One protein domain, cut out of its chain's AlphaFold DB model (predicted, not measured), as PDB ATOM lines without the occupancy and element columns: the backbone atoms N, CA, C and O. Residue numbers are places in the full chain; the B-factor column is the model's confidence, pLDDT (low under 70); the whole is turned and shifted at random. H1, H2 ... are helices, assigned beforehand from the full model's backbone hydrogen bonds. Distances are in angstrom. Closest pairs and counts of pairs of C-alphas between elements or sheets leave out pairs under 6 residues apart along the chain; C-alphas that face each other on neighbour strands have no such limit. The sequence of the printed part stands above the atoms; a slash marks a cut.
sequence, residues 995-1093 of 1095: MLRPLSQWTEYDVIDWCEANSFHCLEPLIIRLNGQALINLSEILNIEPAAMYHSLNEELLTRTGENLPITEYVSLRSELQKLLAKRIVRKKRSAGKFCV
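Overview. This is residues 995 to 1093 of the 1095 residues of the protein "Hypothetical protein" of Didymodactylos carnosus (UniProt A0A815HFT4). A long helix, H5, crosses H3 steeply, and the shorter helices H1 to H4 gather at its first part, while residues 1084 to 1093 stick out as a tail. H3 and H4 make a V, H2 packs on H4, and H1 packs on H2. The printed part has 99 residues with five named helices, H1 to H5 in chain order, and no named strand: all helix. It is only just compact, close to loose, with a radius of gyration of the C-alphas of 15.0 A; the spans are 56 by 27 by 18 A, the tail adding to the length.

Arrangement. H5, residues 1063 to 1091, touches H3, residues 1028 to 1040, with residues 1070 to 1077 alone; their closest C-alphas, Ser 1035 and Leu 1073, are 5.9 A apart. These two run opposite ways at a steep tilt of 69 degrees, only just short of about perpendicular. H4, residues 1042 to 1057, is close to H3 but not clearly touching, at a steep tilt of 52 degrees; the closest C-alphas, Leu 1038 and Met 1045, are 6.2 A apart. H2, residues 1020 to 1023, touches H4, closest at C-alphas 1022 and 1053, 7.0 A. H1, residues 1004 to 1013, touches H2, closest at C-alphas 1011 and 1020, 6.7 A, and is apart from H5. Every O i to N i+4 pair is within hydrogen-bond range in H1, H3 and H4, and 23 of 25 in H5; H2 is too short for such a pair.

Along the chain. H5 measures 43.5 A, from C-alpha 1063 at (14.555, -3.117, -16.864) to C-alpha 1091 at (18.806, -41.842, -36.189). H4 measures 21.8 A, H3 18.8 A and H1 14.2 A; H1 begins at C-alpha 1004, (31.155, -20.415, -13.363).

Size, cuts and confidence. The C-alphas farthest apart, Gly 1058 and Val 1093, are 56.8 A apart. The printed part has no cut and no long link. Residues 1081 to 1093 have pLDDT under 70.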
ATOM      1  N   MET A 995      30.836 -21.622 -26.100       90.00
ATOM      2  CA  MET A 995      29.658 -21.677 -26.976       90.00
ATOM      3  C   MET A 995      29.551 -22.982 -27.797       90.00
ATOM      4  O   MET A 995      28.486 -23.307 -28.344       90.00
ATOM      5  N   LEU A 996      30.639 -23.754 -27.904       90.50
ATOM      6  CA  LEU A 996      30.617 -25.100 -28.479       90.50
ATOM      7  C   LEU A 996      30.086 -26.141 -27.479       90.50
ATOM      8  O   LEU A 996      29.343 -27.039 -27.889       90.50
ATOM      9  N   ARG A 997      30.395 -25.992 -26.182       92.31
ATOM     10  CA  ARG A 997      29.948 -26.895 -25.107       92.31
ATOM     11  C   ARG A 997      28.423 -26.803 -24.892       92.31
ATOM     12  O   ARG A 997      27.826 -25.750 -25.127       92.31
ATOM     13  N   PRO A 998      27.754 -27.886 -24.452       92.56
ATOM     14  CA  PRO A 998      26.392 -27.811 -23.927       92.56
ATOM     15  C   PRO A 998      26.317 -26.844 -22.740       92.56
ATOM     16  O   PRO A 998      27.200 -26.861 -21.888       92.56
ATOM     17  N   LEU A 999      25.234 -26.066 -22.633       94.06
ATOM     18  CA  LEU A 999      25.050 -25.108 -21.533       94.06
ATOM     19  C   LEU A 999      25.123 -25.780 -20.148       94.06
ATOM     20  O   LEU A 999      25.758 -25.259 -19.246       94.06
ATOM     21  N   SER A1000      24.600 -27.000 -19.991       94.62
ATOM     22  CA  SER A1000      24.711 -27.779 -18.744       94.62
ATOM     23  C   SER A1000      26.135 -28.273 -18.410       94.62
ATOM     24  O   SER A1000      26.307 -29.009 -17.444       94.62
ATOM     25  N   GLN A1001      27.145 -27.925 -19.216       95.88
ATOM     26  CA  GLN A1001      28.574 -28.166 -18.966       95.88
ATOM     27  C   GLN A1001      29.380 -26.859 -18.822       95.88
ATOM     28  O   GLN A1001      30.605 -26.915 -18.734       95.88
ATOM     29  N   TRP A1002      28.727 -25.691 -18.818       96.62
ATOM     30  CA  TRP A1002      29.385 -24.414 -18.540       96.62
ATOM     31  C   TRP A1002      29.706 -24.303 -17.045       96.62
ATOM     32  O   TRP A1002      28.835 -24.482 -16.189       96.62
ATOM     33  N   THR A1003      30.965 -24.005 -16.749       96.19
ATOM     34  CA  THR A1003      31.478 -23.645 -15.425       96.19
ATOM     35  C   THR A1003      31.071 -22.219 -15.044       96.19
ATOM     36  O   THR A1003      30.540 -21.478 -15.867       96.19
ATOM     37  N   GLU A1004      31.344 -21.808 -13.805       96.56
ATOM     38  CA  GLU A1004      31.155 -20.415 -13.363       96.56
ATOM     39  C   GLU A1004      31.975 -19.428 -14.222       96.56
ATOM     40  O   GLU A1004      31.464 -18.381 -14.603       96.56
ATOM     41  N   TYR A1005      33.191 -19.802 -14.642       96.19
ATOM     42  CA  TYR A1005      34.018 -18.996 -15.554       96.19
ATOM     43  C   TYR A1005      33.388 -18.832 -16.946       96.19
ATOM     44  O   TYR A1005      33.379 -17.733 -17.482       96.19
ATOM     45  N   ASP A1006      32.783 -19.886 -17.502       95.94
ATOM     46  CA  ASP A1006      32.065 -19.797 -18.788       95.94
ATOM     47  C   ASP A1006      30.833 -18.872 -18.708       95.94
ATOM     48  O   ASP A1006      30.404 -18.306 -19.712       95.94
ATOM     49  N   VAL A1007      30.244 -18.729 -17.514       95.75
ATOM     50  CA  VAL A1007      29.127 -17.812 -17.255       95.75
ATOM     51  C   VAL A1007      29.623 -16.378 -17.025       95.75
ATOM     52  O   VAL A1007      28.968 -15.454 -17.501       95.75
ATOM     53  N   ILE A1008      30.793 -16.179 -16.405       94.88
ATOM     54  CA  ILE A1008      31.478 -14.873 -16.328       94.88
ATOM     55  C   ILE A1008      31.802 -14.362 -17.740       94.88
ATOM     56  O   ILE A1008      31.303 -13.302 -18.125       94.88
ATOM     57  N   ASP A1009      32.515 -15.156 -18.551       94.62
ATOM     58  CA  ASP A1009      32.844 -14.835 -19.949       94.62
ATOM     59  C   ASP A1009      31.585 -14.508 -20.785       94.62
ATOM     60  O   ASP A1009      31.637 -13.742 -21.751       94.62
ATOM     61  N   TRP A1010      30.438 -15.109 -20.448       95.44
ATOM     62  CA  TRP A1010      29.154 -14.839 -21.098       95.44
ATOM     63  C   TRP A1010      28.490 -13.545 -20.610       95.44
ATOM     64  O   TRP A1010      27.925 -12.815 -21.428       95.44
ATOM     65  N   CYS A1011      28.561 -13.227 -19.316       95.19
ATOM     66  CA  CYS A1011      28.058 -11.964 -18.772       95.19
ATOM     67  C   CYS A1011      28.839 -10.763 -19.318       95.19
ATOM     68  O   CYS A1011      28.214  -9.792 -19.749       95.19
ATOM     69  N   GLU A1012      30.170 -10.859 -19.387       94.25
ATOM     70  CA  GLU A1012      31.026  -9.842 -20.008       94.25
ATOM     71  C   GLU A1012      30.673  -9.646 -21.493       94.25
ATOM     72  O   GLU A1012      30.406  -8.525 -21.930       94.25
ATOM     73  N   ALA A1013      30.570 -10.740 -22.259       94.81
ATOM     74  CA  ALA A1013      30.275 -10.703 -23.695       94.81
ATOM     75  C   ALA A1013      28.878 -10.156 -24.059       94.81
ATOM     76  O   ALA A1013      28.634  -9.854 -25.229       94.81
ATOM     77  N   ASN A1014      27.963 -10.034 -23.089       95.50
ATOM     78  CA  ASN A1014      26.621  -9.463 -23.269       95.50
ATOM     79  C   ASN A1014      26.391  -8.187 -22.430       95.50
ATOM     80  O   ASN A1014      25.269  -7.683 -22.380       95.50
ATOM     81  N   SER A1015      27.444  -7.653 -21.798       95.56
ATOM     82  CA  SER A1015      27.429  -6.428 -20.982       95.56
ATOM     83  C   SER A1015      26.426  -6.436 -19.815       95.56
ATOM     84  O   SER A1015      25.841  -5.404 -19.483       95.56
ATOM     85  N   PHE A1016      26.235  -7.588 -19.164       95.94
ATOM     86  CA  PHE A1016      25.342  -7.761 -18.005       95.94
ATOM     87  C   PHE A1016      25.984  -7.291 -16.683       95.94
ATOM     88  O   PHE A1016      26.044  -8.037 -15.705       95.94
ATOM     89  N   HIS A1017      26.510  -6.063 -16.668       91.88
ATOM     90  CA  HIS A1017      27.336  -5.541 -15.575       91.88
ATOM     91  C   HIS A1017      26.564  -5.282 -14.271       91.88
ATOM     92  O   HIS A1017      27.118  -5.494 -13.196       91.88
ATOM     93  N   CYS A1018      25.288  -4.879 -14.324       94.19
ATOM     94  CA  CYS A1018      24.493  -4.710 -13.099       94.19
ATOM     95  C   CYS A1018      24.058  -6.072 -12.538       94.19
ATOM     96  O   CYS A1018      23.911  -6.237 -11.331       94.19
ATOM     97  N   LEU A1019      23.854  -7.067 -13.405       93.00
ATOM     98  CA  LEU A1019      23.503  -8.440 -13.028       93.00
ATOM     99  C   LEU A1019      24.700  -9.302 -12.595       93.00
ATOM    100  O   LEU A1019      24.496 -10.337 -11.953       93.00
ATOM    101  N   GLU A1020      25.927  -8.895 -12.917       93.12
ATOM    102  CA  GLU A1020      27.170  -9.607 -12.600       93.12
ATOM    103  C   GLU A1020      27.218 -10.103 -11.134       93.12
ATOM    104  O   GLU A1020      27.390 -11.310 -10.931       93.12
ATOM    105  N   PRO A1021      26.917  -9.288 -10.095       94.31
ATOM    106  CA  PRO A1021      26.981  -9.721  -8.693       94.31
ATOM    107  C   PRO A1021      25.953 -10.792  -8.297       94.31
ATOM    108  O   PRO A1021      26.045 -11.334  -7.192       94.31
ATOM    109  N   LEU A1022      24.971 -11.091  -9.157       94.50
ATOM    110  CA  LEU A1022      24.008 -12.184  -9.000       94.50
ATOM    111  C   LEU A1022      24.400 -13.418  -9.828       94.50
ATOM    112  O   LEU A1022      24.289 -14.538  -9.329       94.50
ATOM    113  N   ILE A1023      24.864 -13.223 -11.068       93.06
ATOM    114  CA  ILE A1023      24.973 -14.296 -12.069       93.06
ATOM    115  C   ILE A1023      26.336 -15.011 -12.066       93.06
ATOM    116  O   ILE A1023      26.371 -16.212 -12.321       93.06
ATOM    117  N   ILE A1024      27.445 -14.358 -11.691       91.62
ATOM    118  CA  ILE A1024      28.803 -14.955 -11.780       91.62
ATOM    119  C   ILE A1024      29.046 -16.199 -10.905       91.62
ATOM    120  O   ILE A1024      30.058 -16.874 -11.062       91.62
ATOM    121  N   ARG A1025      28.141 -16.510  -9.968       92.88
ATOM    122  CA  ARG A1025      28.188 -17.728  -9.133       92.88
ATOM    123  C   ARG A1025      27.312 -18.864  -9.665       92.88
ATOM    124  O   ARG A1025      27.137 -19.875  -8.989       92.88
ATOM    125  N   LEU A1026      26.699 -18.685 -10.831       97.25
ATOM    126  CA  LEU A1026      25.888 -19.705 -11.474       97.25
ATOM    127  C   LEU A1026      26.770 -20.496 -12.439       97.25
ATOM    128  O   LEU A1026      27.403 -19.931 -13.323       97.25
ATOM    129  N   ASN A1027      26.764 -21.821 -12.316       97.25
ATOM    130  CA  ASN A1027      27.142 -22.682 -13.435       97.25
ATOM    131  C   ASN A1027      25.987 -22.744 -14.452       97.25
ATOM    132  O   ASN A1027      24.850 -22.363 -14.160       97.25
ATOM    133  N   GLY A1028      26.239 -23.275 -15.647       96.62
ATOM    134  CA  GLY A1028      25.235 -23.284 -16.709       96.62
ATOM    135  C   GLY A1028      23.994 -24.146 -16.442       96.62
ATOM    136  O   GLY A1028      22.965 -23.918 -17.076       96.62
ATOM    137  N   GLN A1029      24.020 -25.081 -15.482       96.44
ATOM    138  CA  GLN A1029      22.795 -25.758 -15.039       96.44
ATOM    139  C   GLN A1029      21.943 -24.839 -14.155       96.44
ATOM    140  O   GLN A1029      20.735 -24.762 -14.352       96.44
ATOM    141  N   ALA A1030      22.552 -24.076 -13.246       96.81
ATOM    142  CA  ALA A1030      21.832 -23.047 -12.498       96.81
ATOM    143  C   ALA A1030      21.311 -21.922 -13.420       96.81
ATOM    144  O   ALA A1030      20.216 -21.408 -13.200       96.81
ATOM    145  N   LEU A1031      22.035 -21.608 -14.504       96.69
ATOM    146  CA  LEU A1031      21.595 -20.668 -15.541       96.69
ATOM    147  C   LEU A1031      20.365 -21.174 -16.330       96.69
ATOM    148  O   LEU A1031      19.478 -20.386 -16.663       96.69
ATOM    149  N   ILE A1032      20.276 -22.486 -16.593       95.94
ATOM    150  CA  ILE A1032      19.076 -23.126 -17.167       95.94
ATOM    151  C   ILE A1032      17.888 -22.972 -16.210       95.94
ATOM    152  O   ILE A1032      16.858 -22.438 -16.617       95.94
ATOM    153  N   ASN A1033      18.056 -23.348 -14.938       94.62
ATOM    154  CA  ASN A1033      16.997 -23.249 -13.929       94.62
ATOM    155  C   ASN A1033      16.509 -21.792 -13.761       94.62
ATOM    156  O   ASN A1033      15.308 -21.540 -13.681       94.62
ATOM    157  N   LEU A1034      17.426 -20.814 -13.766       95.88
ATOM    158  CA  LEU A1034      17.087 -19.387 -13.751       95.88
ATOM    159  C   LEU A1034      16.257 -18.995 -14.985       95.88
ATOM    160  O   LEU A1034      15.252 -18.301 -14.851       95.88
ATOM    161  N   SER A1035      16.629 -19.463 -16.181       96.12
ATOM    162  CA  SER A1035      15.854 -19.211 -17.403       96.12
ATOM    163  C   SER A1035      14.459 -19.843 -17.386       96.12
ATOM    164  O   SER A1035      13.567 -19.333 -18.064       96.12
ATOM    165  N   GLU A1036      14.265 -20.953 -16.679       94.44
ATOM    166  CA  GLU A1036      12.957 -21.594 -16.518       94.44
ATOM    167  C   GLU A1036      12.072 -20.736 -15.597       94.44
ATOM    168  O   GLU A1036      10.998 -20.302 -16.014       94.44
ATOM    169  N   ILE A1037      12.580 -20.339 -14.423       93.56
ATOM    170  CA  ILE A1037      11.885 -19.443 -13.476       93.56
ATOM    171  C   ILE A1037      11.524 -18.092 -14.129       93.56
ATOM    172  O   ILE A1037      10.384 -17.633 -14.027       93.56
ATOM    173  N   LEU A1038      12.457 -17.487 -14.880       94.69
ATOM    174  CA  LEU A1038      12.252 -16.235 -15.628       94.69
ATOM    175  C   LEU A1038      11.173 -16.320 -16.722       94.69
ATOM    176  O   LEU A1038      10.730 -15.285 -17.227       94.69
ATOM    177  N   ASN A1039      10.764 -17.523 -17.130       92.25
ATOM    178  CA  ASN A1039       9.673 -17.709 -18.082       92.25
ATOM    179  C   ASN A1039       8.314 -17.933 -17.415       92.25
ATOM    180  O   ASN A1039       7.317 -17.543 -18.019       92.25
ATOM    181  N   ILE A1040       8.278 -18.477 -16.194       91.75
ATOM    182  CA  ILE A1040       7.040 -18.676 -15.428       91.75
ATOM    183  C   ILE A1040       6.550 -17.334 -14.860       91.75
ATOM    184  O   ILE A1040       5.432 -16.917 -15.157       91.75
ATOM    185  N   GLU A1041       7.390 -16.614 -14.103       94.44
ATOM    186  CA  GLU A1041       6.978 -15.391 -13.386       94.44
ATOM    187  C   GLU A1041       7.889 -14.175 -13.668       94.44
ATOM    188  O   GLU A1041       8.561 -13.664 -12.768       94.44
ATOM    189  N   PRO A1042       7.918 -13.642 -14.905       92.81
ATOM    190  CA  PRO A1042       8.839 -12.564 -15.281       92.81
ATOM    191  C   PRO A1042       8.638 -11.246 -14.510       92.81
ATOM    192  O   PRO A1042       9.574 -10.466 -14.379       92.81
ATOM    193  N   ALA A1043       7.440 -10.976 -13.980       94.06
ATOM    194  CA  ALA A1043       7.215  -9.797 -13.141       94.06
ATOM    195  C   ALA A1043       7.769  -9.996 -11.718       94.06
ATOM    196  O   ALA A1043       8.532  -9.163 -11.233       94.06
ATOM    197  N   ALA A1044       7.435 -11.116 -11.066       94.69
ATOM    198  CA  ALA A1044       7.904 -11.417  -9.714       94.69
ATOM    199  C   ALA A1044       9.431 -11.575  -9.675       94.69
ATOM    200  O   ALA A1044      10.093 -10.954  -8.847       94.69
ATOM    201  N   MET A1045      10.008 -12.312 -10.632       96.06
ATOM    202  CA  MET A1045      11.452 -12.535 -10.681       96.06
ATOM    203  C   MET A1045      12.244 -11.254 -10.994       96.06
ATOM    204  O   MET A1045      13.360 -11.113 -10.503       96.06
ATOM    205  N   TYR A1046      11.685 -10.290 -11.742       97.56
ATOM    206  CA  TYR A1046      12.294  -8.955 -11.859       97.56
ATOM    207  C   TYR A1046      12.369  -8.259 -10.493       97.56
ATOM    208  O   TYR A1046      13.433  -7.768 -10.122       97.56
ATOM    209  N   HIS A1047      11.273  -8.254  -9.725       96.25
ATOM    210  CA  HIS A1047      11.261  -7.648  -8.394       96.25
ATOM    211  C   HIS A1047      12.240  -8.342  -7.440       96.25
ATOM    212  O   HIS A1047      13.034  -7.651  -6.809       96.25
ATOM    213  N   SER A1048      12.274  -9.678  -7.396       96.31
ATOM    214  CA  SER A1048      13.210 -10.411  -6.531       96.31
ATOM    215  C   SER A1048      14.681 -10.226  -6.929       96.31
ATOM    216  O   SER A1048      15.516 -10.045  -6.048       96.31
ATOM    217  N   LEU A1049      15.018 -10.200  -8.230       96.06
ATOM    218  CA  LEU A1049      16.386  -9.875  -8.669       96.06
ATOM    219  C   LEU A1049      16.750  -8.417  -8.354       96.06
ATOM    220  O   LEU A1049      17.886  -8.149  -7.974       96.06
ATOM    221  N   ASN A1050      15.807  -7.475  -8.477       97.69
ATOM    222  CA  ASN A1050      16.040  -6.075  -8.121       97.69
ATOM    223  C   ASN A1050      16.247  -5.895  -6.611       97.69
ATOM    224  O   ASN A1050      17.161  -5.184  -6.213       97.69
ATOM    225  N   GLU A1051      15.434  -6.535  -5.767       97.62
ATOM    226  CA  GLU A1051      15.590  -6.501  -4.306       97.62
ATOM    227  C   GLU A1051      16.905  -7.149  -3.855       97.62
ATOM    228  O   GLU A1051      17.595  -6.598  -2.994       97.62
ATOM    229  N   GLU A1052      17.303  -8.278  -4.452       96.25
ATOM    230  CA  GLU A1052      18.577  -8.914  -4.116       96.25
ATOM    231  C   GLU A1052      19.783  -8.110  -4.624       96.25
ATOM    232  O   GLU A1052      20.762  -7.966  -3.889       96.25
ATOM    233  N   LEU A1053      19.715  -7.519  -5.826       96.69
ATOM    234  CA  LEU A1053      20.762  -6.619  -6.316       96.69
ATOM    235  C   LEU A1053      20.896  -5.391  -5.410       96.69
ATOM    236  O   LEU A1053      21.983  -5.130  -4.902       96.69
ATOM    237  N   LEU A1054      19.783  -4.716  -5.110       96.31
ATOM    238  CA  LEU A1054      19.732  -3.555  -4.219       96.31
ATOM    239  C   LEU A1054      20.296  -3.879  -2.825       96.31
ATOM    240  O   LEU A1054      20.964  -3.043  -2.220       96.31
ATOM    241  N   THR A1055      20.094  -5.108  -2.341       96.50
ATOM    242  CA  THR A1055      20.664  -5.602  -1.075       96.50
ATOM    243  C   THR A1055      22.173  -5.878  -1.160       96.50
ATOM    244  O   THR A1055      22.876  -5.723  -0.161       96.50
ATOM    245  N   ARG A1056      22.695  -6.289  -2.327       96.12
ATOM    246  CA  ARG A1056      24.120  -6.617  -2.537       96.12
ATOM    247  C   ARG A1056      24.986  -5.416  -2.942       96.12
ATOM    248  O   ARG A1056      26.151  -5.385  -2.554       96.12
ATOM    249  N   THR A1057      24.458  -4.465  -3.715       95.75
ATOM    250  CA  THR A1057      25.217  -3.332  -4.292       95.75
ATOM    251  C   THR A1057      24.701  -1.953  -3.885       95.75
ATOM    252  O   THR A1057      25.467  -0.994  -3.909       95.75
ATOM    253  N   GLY A1058      23.424  -1.832  -3.506       96.38
ATOM    254  CA  GLY A1058      22.744  -0.541  -3.355       96.38
ATOM    255  C   GLY A1058      22.188   0.041  -4.663       96.38
ATOM    256  O   GLY A1058      21.658   1.151  -4.648       96.38
ATOM    257  N   GLU A1059      22.259  -0.695  -5.777       96.62
ATOM    258  CA  GLU A1059      21.786  -0.259  -7.099       96.62
ATOM    259  C   GLU A1059      20.510  -1.003  -7.534       96.62
ATOM    260  O   GLU A1059      20.252  -2.129  -7.113       96.62
ATOM    261  N   ASN A1060      19.693  -0.372  -8.384       97.00
ATOM    262  CA  ASN A1060      18.507  -1.009  -8.972       97.00
ATOM    263  C   ASN A1060      18.848  -1.638 -10.327       97.00
ATOM    264  O   ASN A1060      19.585  -1.055 -11.119       97.00
ATOM    265  N   LEU A1061      18.238  -2.784 -10.616       97.25
ATOM    266  CA  LEU A1061      18.385  -3.527 -11.863       97.25
ATOM    267  C   LEU A1061      17.707  -2.776 -13.025       97.25
ATOM    268  O   LEU A1061      16.484  -2.607 -13.001       97.25
ATOM    269  N   PRO A1062      18.427  -2.368 -14.087       97.50
ATOM    270  CA  PRO A1062      17.787  -1.745 -15.238       97.50
ATOM    271  C   PRO A1062      16.832  -2.722 -15.939       97.50
ATOM    272  O   PRO A1062      17.232  -3.809 -16.358       97.50
ATOM    273  N   ILE A1063      15.573  -2.317 -16.146       96.75
ATOM    274  CA  ILE A1063      14.555  -3.117 -16.864       96.75
ATOM    275  C   ILE A1063      15.066  -3.548 -18.251       96.75
ATOM    276  O   ILE A1063      14.801  -4.661 -18.701       96.75
ATOM    277  N   THR A1064      15.840  -2.689 -18.917       96.69
ATOM    278  CA  THR A1064      16.492  -2.977 -20.200       96.69
ATOM    279  C   THR A1064      17.512  -4.111 -20.113       96.69
ATOM    280  O   THR A1064      17.584  -4.920 -21.030       96.69
ATOM    281  N   GLU A1065      18.269  -4.210 -19.021       96.81
ATOM    282  CA  GLU A1065      19.258  -5.275 -18.814       96.81
ATOM    283  C   GLU A1065      18.564  -6.596 -18.454       96.81
ATOM    284  O   GLU A1065      18.872  -7.634 -19.034       96.81
ATOM    285  N   TYR A1066      17.528  -6.542 -17.609       97.62
ATOM    286  CA  TYR A1066      16.665  -7.687 -17.303       97.62
ATOM    287  C   TYR A1066      15.987  -8.287 -18.553       97.62
ATOM    288  O   TYR A1066      15.974  -9.507 -18.745       97.62
ATOM    289  N   VAL A1067      15.443  -7.443 -19.438       96.75
ATOM    290  CA  VAL A1067      14.827  -7.892 -20.701       96.75
ATOM    291  C   VAL A1067      15.876  -8.486 -21.650       96.75
ATOM    292  O   VAL A1067      15.607  -9.512 -22.282       96.75
ATOM    293  N   SER A1068      17.078  -7.906 -21.712       96.62
ATOM    294  CA  SER A1068      18.204  -8.451 -22.483       96.62
ATOM    295  C   SER A1068      18.666  -9.814 -21.959       96.62
ATOM    296  O   SER A1068      18.783 -10.747 -22.756       96.62
ATOM    297  N   LEU A1069      18.821  -9.978 -20.638       97.00
ATOM    298  CA  LEU A1069      19.127 -11.262 -19.996       97.00
ATOM    299  C   LEU A1069      18.118 -12.332 -20.420       97.00
ATOM    300  O   LEU A1069      18.496 -13.394 -20.918       97.00
ATOM    301  N   ARG A1070      16.819 -12.042 -20.270       97.25
ATOM    302  CA  ARG A1070      15.754 -12.982 -20.638       97.25
ATOM    303  C   ARG A1070      15.798 -13.338 -22.130       97.25
ATOM    304  O   ARG A1070      15.581 -14.498 -22.478       97.25
ATOM    305  N   SER A1071      16.117 -12.379 -23.004       96.69
ATOM    306  CA  SER A1071      16.264 -12.618 -24.446       96.69
ATOM    307  C   SER A1071      17.442 -13.545 -24.771       96.69
ATOM    308  O   SER A1071      17.274 -14.487 -25.547       96.69
ATOM    309  N   GLU A1072      18.619 -13.328 -24.177       97.06
ATOM    310  CA  GLU A1072      19.797 -14.166 -24.443       97.06
ATOM    311  C   GLU A1072      19.682 -15.569 -23.841       97.06
ATOM    312  O   GLU A1072      20.028 -16.547 -24.508       97.06
ATOM    313  N   LEU A1073      19.084 -15.715 -22.655       96.12
ATOM    314  CA  LEU A1073      18.767 -17.032 -22.096       96.12
ATOM    315  C   LEU A1073      17.805 -17.822 -23.003       96.12
ATOM    316  O   LEU A1073      18.056 -18.991 -23.313       96.12
ATOM    317  N   GLN A1074      16.760 -17.176 -23.536       94.94
ATOM    318  CA  GLN A1074      15.867 -17.795 -24.524       94.94
ATOM    319  C   GLN A1074      16.605 -18.173 -25.825       94.94
ATOM    320  O   GLN A1074      16.383 -19.264 -26.357       94.94
ATOM    321  N   LYS A1075      17.532 -17.338 -26.321       94.31
ATOM    322  CA  LYS A1075      18.376 -17.651 -27.495       94.31
ATOM    323  C   LYS A1075      19.320 -18.835 -27.240       94.31
ATOM    324  O   LYS A1075      19.511 -19.658 -28.142       94.31
ATOM    325  N   LEU A1076      19.890 -18.962 -26.039       92.12
ATOM    326  CA  LEU A1076      20.706 -20.116 -25.638       92.12
ATOM    327  C   LEU A1076      19.875 -21.410 -25.599       92.12
ATOM    328  O   LEU A1076      20.285 -22.420 -26.181       92.12
ATOM    329  N   LEU A1077      18.684 -21.382 -24.992       92.25
ATOM    330  CA  LEU A1077      17.794 -22.547 -24.944       92.25
ATOM    331  C   LEU A1077      17.253 -22.939 -26.331       92.25
ATOM    332  O   LEU A1077      17.243 -24.124 -26.667       92.25
ATOM    333  N   ALA A1078      16.900 -21.980 -27.192       88.69
ATOM    334  CA  ALA A1078      16.450 -22.263 -28.558       88.69
ATOM    335  C   ALA A1078      17.511 -23.030 -29.379       88.69
ATOM    336  O   ALA A1078      17.194 -24.007 -30.068       88.69
ATOM    337  N   LYS A1079      18.798 -22.669 -29.237       83.62
ATOM    338  CA  LYS A1079      19.927 -23.391 -29.861       83.62
ATOM    339  C   LYS A1079      20.018 -24.861 -29.398       83.62
ATOM    340  O   LYS A1079      20.422 -25.717 -30.190       83.62
ATOM    341  N   ARG A1080      19.599 -25.188 -28.164       73.44
ATOM    342  CA  ARG A1080      19.545 -26.566 -27.622       73.44
ATOM    343  C   ARG A1080      18.511 -27.430 -28.356       73.44
ATOM    344  O   ARG A1080      18.815 -28.569 -28.715       73.44
ATOM    345  N   ILE A1081      17.323 -26.882 -28.629       66.06
ATOM    346  CA  ILE A1081      16.217 -27.591 -29.300       66.06
ATOM    347  C   ILE A1081      16.595 -27.951 -30.746       66.06
ATOM    348  O   ILE A1081      16.419 -29.095 -31.170       66.06
ATOM    349  N   VAL A1082      17.197 -27.011 -31.486       67.44
ATOM    350  CA  VAL A1082      17.653 -27.245 -32.871       67.44
ATOM    351  C   VAL A1082      18.744 -28.325 -32.934       67.44
ATOM    352  O   VAL A1082      18.715 -29.168 -33.833       67.44
ATOM    353  N   ARG A1083      19.672 -28.362 -31.962       62.97
ATOM    354  CA  ARG A1083      20.677 -29.437 -31.863       62.97
ATOM    355  C   ARG A1083      20.023 -30.805 -31.583       62.97
ATOM    356  O   ARG A1083      20.334 -31.748 -32.304       62.97
ATOM    357  N   LYS A1084      19.061 -30.907 -30.646       55.62
ATOM    358  CA  LYS A1084      18.309 -32.159 -30.378       55.62
ATOM    359  C   LYS A1084      17.548 -32.678 -31.610       55.62
ATOM    360  O   LYS A1084      17.612 -33.871 -31.903       55.62
ATOM    361  N   LYS A1085      16.862 -31.808 -32.366       52.00
ATOM    362  CA  LYS A1085      16.152 -32.227 -33.594       52.00
ATOM    363  C   LYS A1085      17.114 -32.759 -34.668       52.00
ATOM    364  O   LYS A1085      16.794 -33.744 -35.327       52.00
ATOM    365  N   ARG A1086      18.318 -32.183 -34.799       52.41
ATOM    366  CA  ARG A1086      19.351 -32.668 -35.738       52.41
ATOM    367  C   ARG A1086      20.015 -33.988 -35.329       52.41
ATOM    368  O   ARG A1086      20.456 -34.709 -36.217       52.41
ATOM    369  N   SER A1087      20.087 -34.328 -34.038       48.00
ATOM    370  CA  SER A1087      20.549 -35.661 -33.611       48.00
ATOM    371  C   SER A1087      19.472 -36.734 -33.801       48.00
ATOM    372  O   SER A1087      19.781 -37.803 -34.313       48.00
ATOM    373  N   ALA A1088      18.207 -36.435 -33.480       43.47
ATOM    374  CA  ALA A1088      17.092 -37.360 -33.707       43.47
ATOM    375  C   ALA A1088      16.898 -37.667 -35.206       43.47
ATOM    376  O   ALA A1088      16.830 -38.828 -35.602       43.47
ATOM    377  N   GLY A1089      16.931 -36.635 -36.059       37.72
ATOM    378  CA  GLY A1089      16.830 -36.790 -37.513       37.72
ATOM    379  C   GLY A1089      17.987 -37.558 -38.170       37.72
ATOM    380  O   GLY A1089      17.856 -37.941 -39.323       37.72
ATOM    381  N   LYS A1090      19.105 -37.810 -37.466       36.12
ATOM    382  CA  LYS A1090      20.168 -38.709 -37.950       36.12
ATOM    383  C   LYS A1090      19.945 -40.176 -37.584       36.12
ATOM    384  O   LYS A1090      20.446 -41.033 -38.296       36.12
ATOM    385  N   PHE A1091      19.208 -40.468 -36.511       33.75
ATOM    386  CA  PHE A1091      18.806 -41.842 -36.189       33.75
ATOM    387  C   PHE A1091      17.712 -42.336 -37.144       33.75
ATOM    388  O   PHE A1091      17.782 -43.458 -37.625       33.75
ATOM    389  N   CYS A1092      16.768 -41.466 -37.511       32.94
ATOM    390  CA  CYS A1092      15.660 -41.780 -38.424       32.94
ATOM    391  C   CYS A1092      16.055 -41.855 -39.924       32.94
ATOM    392  O   CYS A1092      15.203 -41.703 -40.791       32.94
ATOM    393  N   VAL A1093      17.353 -42.006 -40.219       32.16
ATOM    394  CA  VAL A1093      17.933 -42.244 -41.564       32.16
ATOM    395  C   VAL A1093      18.915 -43.441 -41.519       32.16
ATOM    396  O   VAL A1093      19.655 -43.702 -42.461       32.16
TER     397      VAL A1093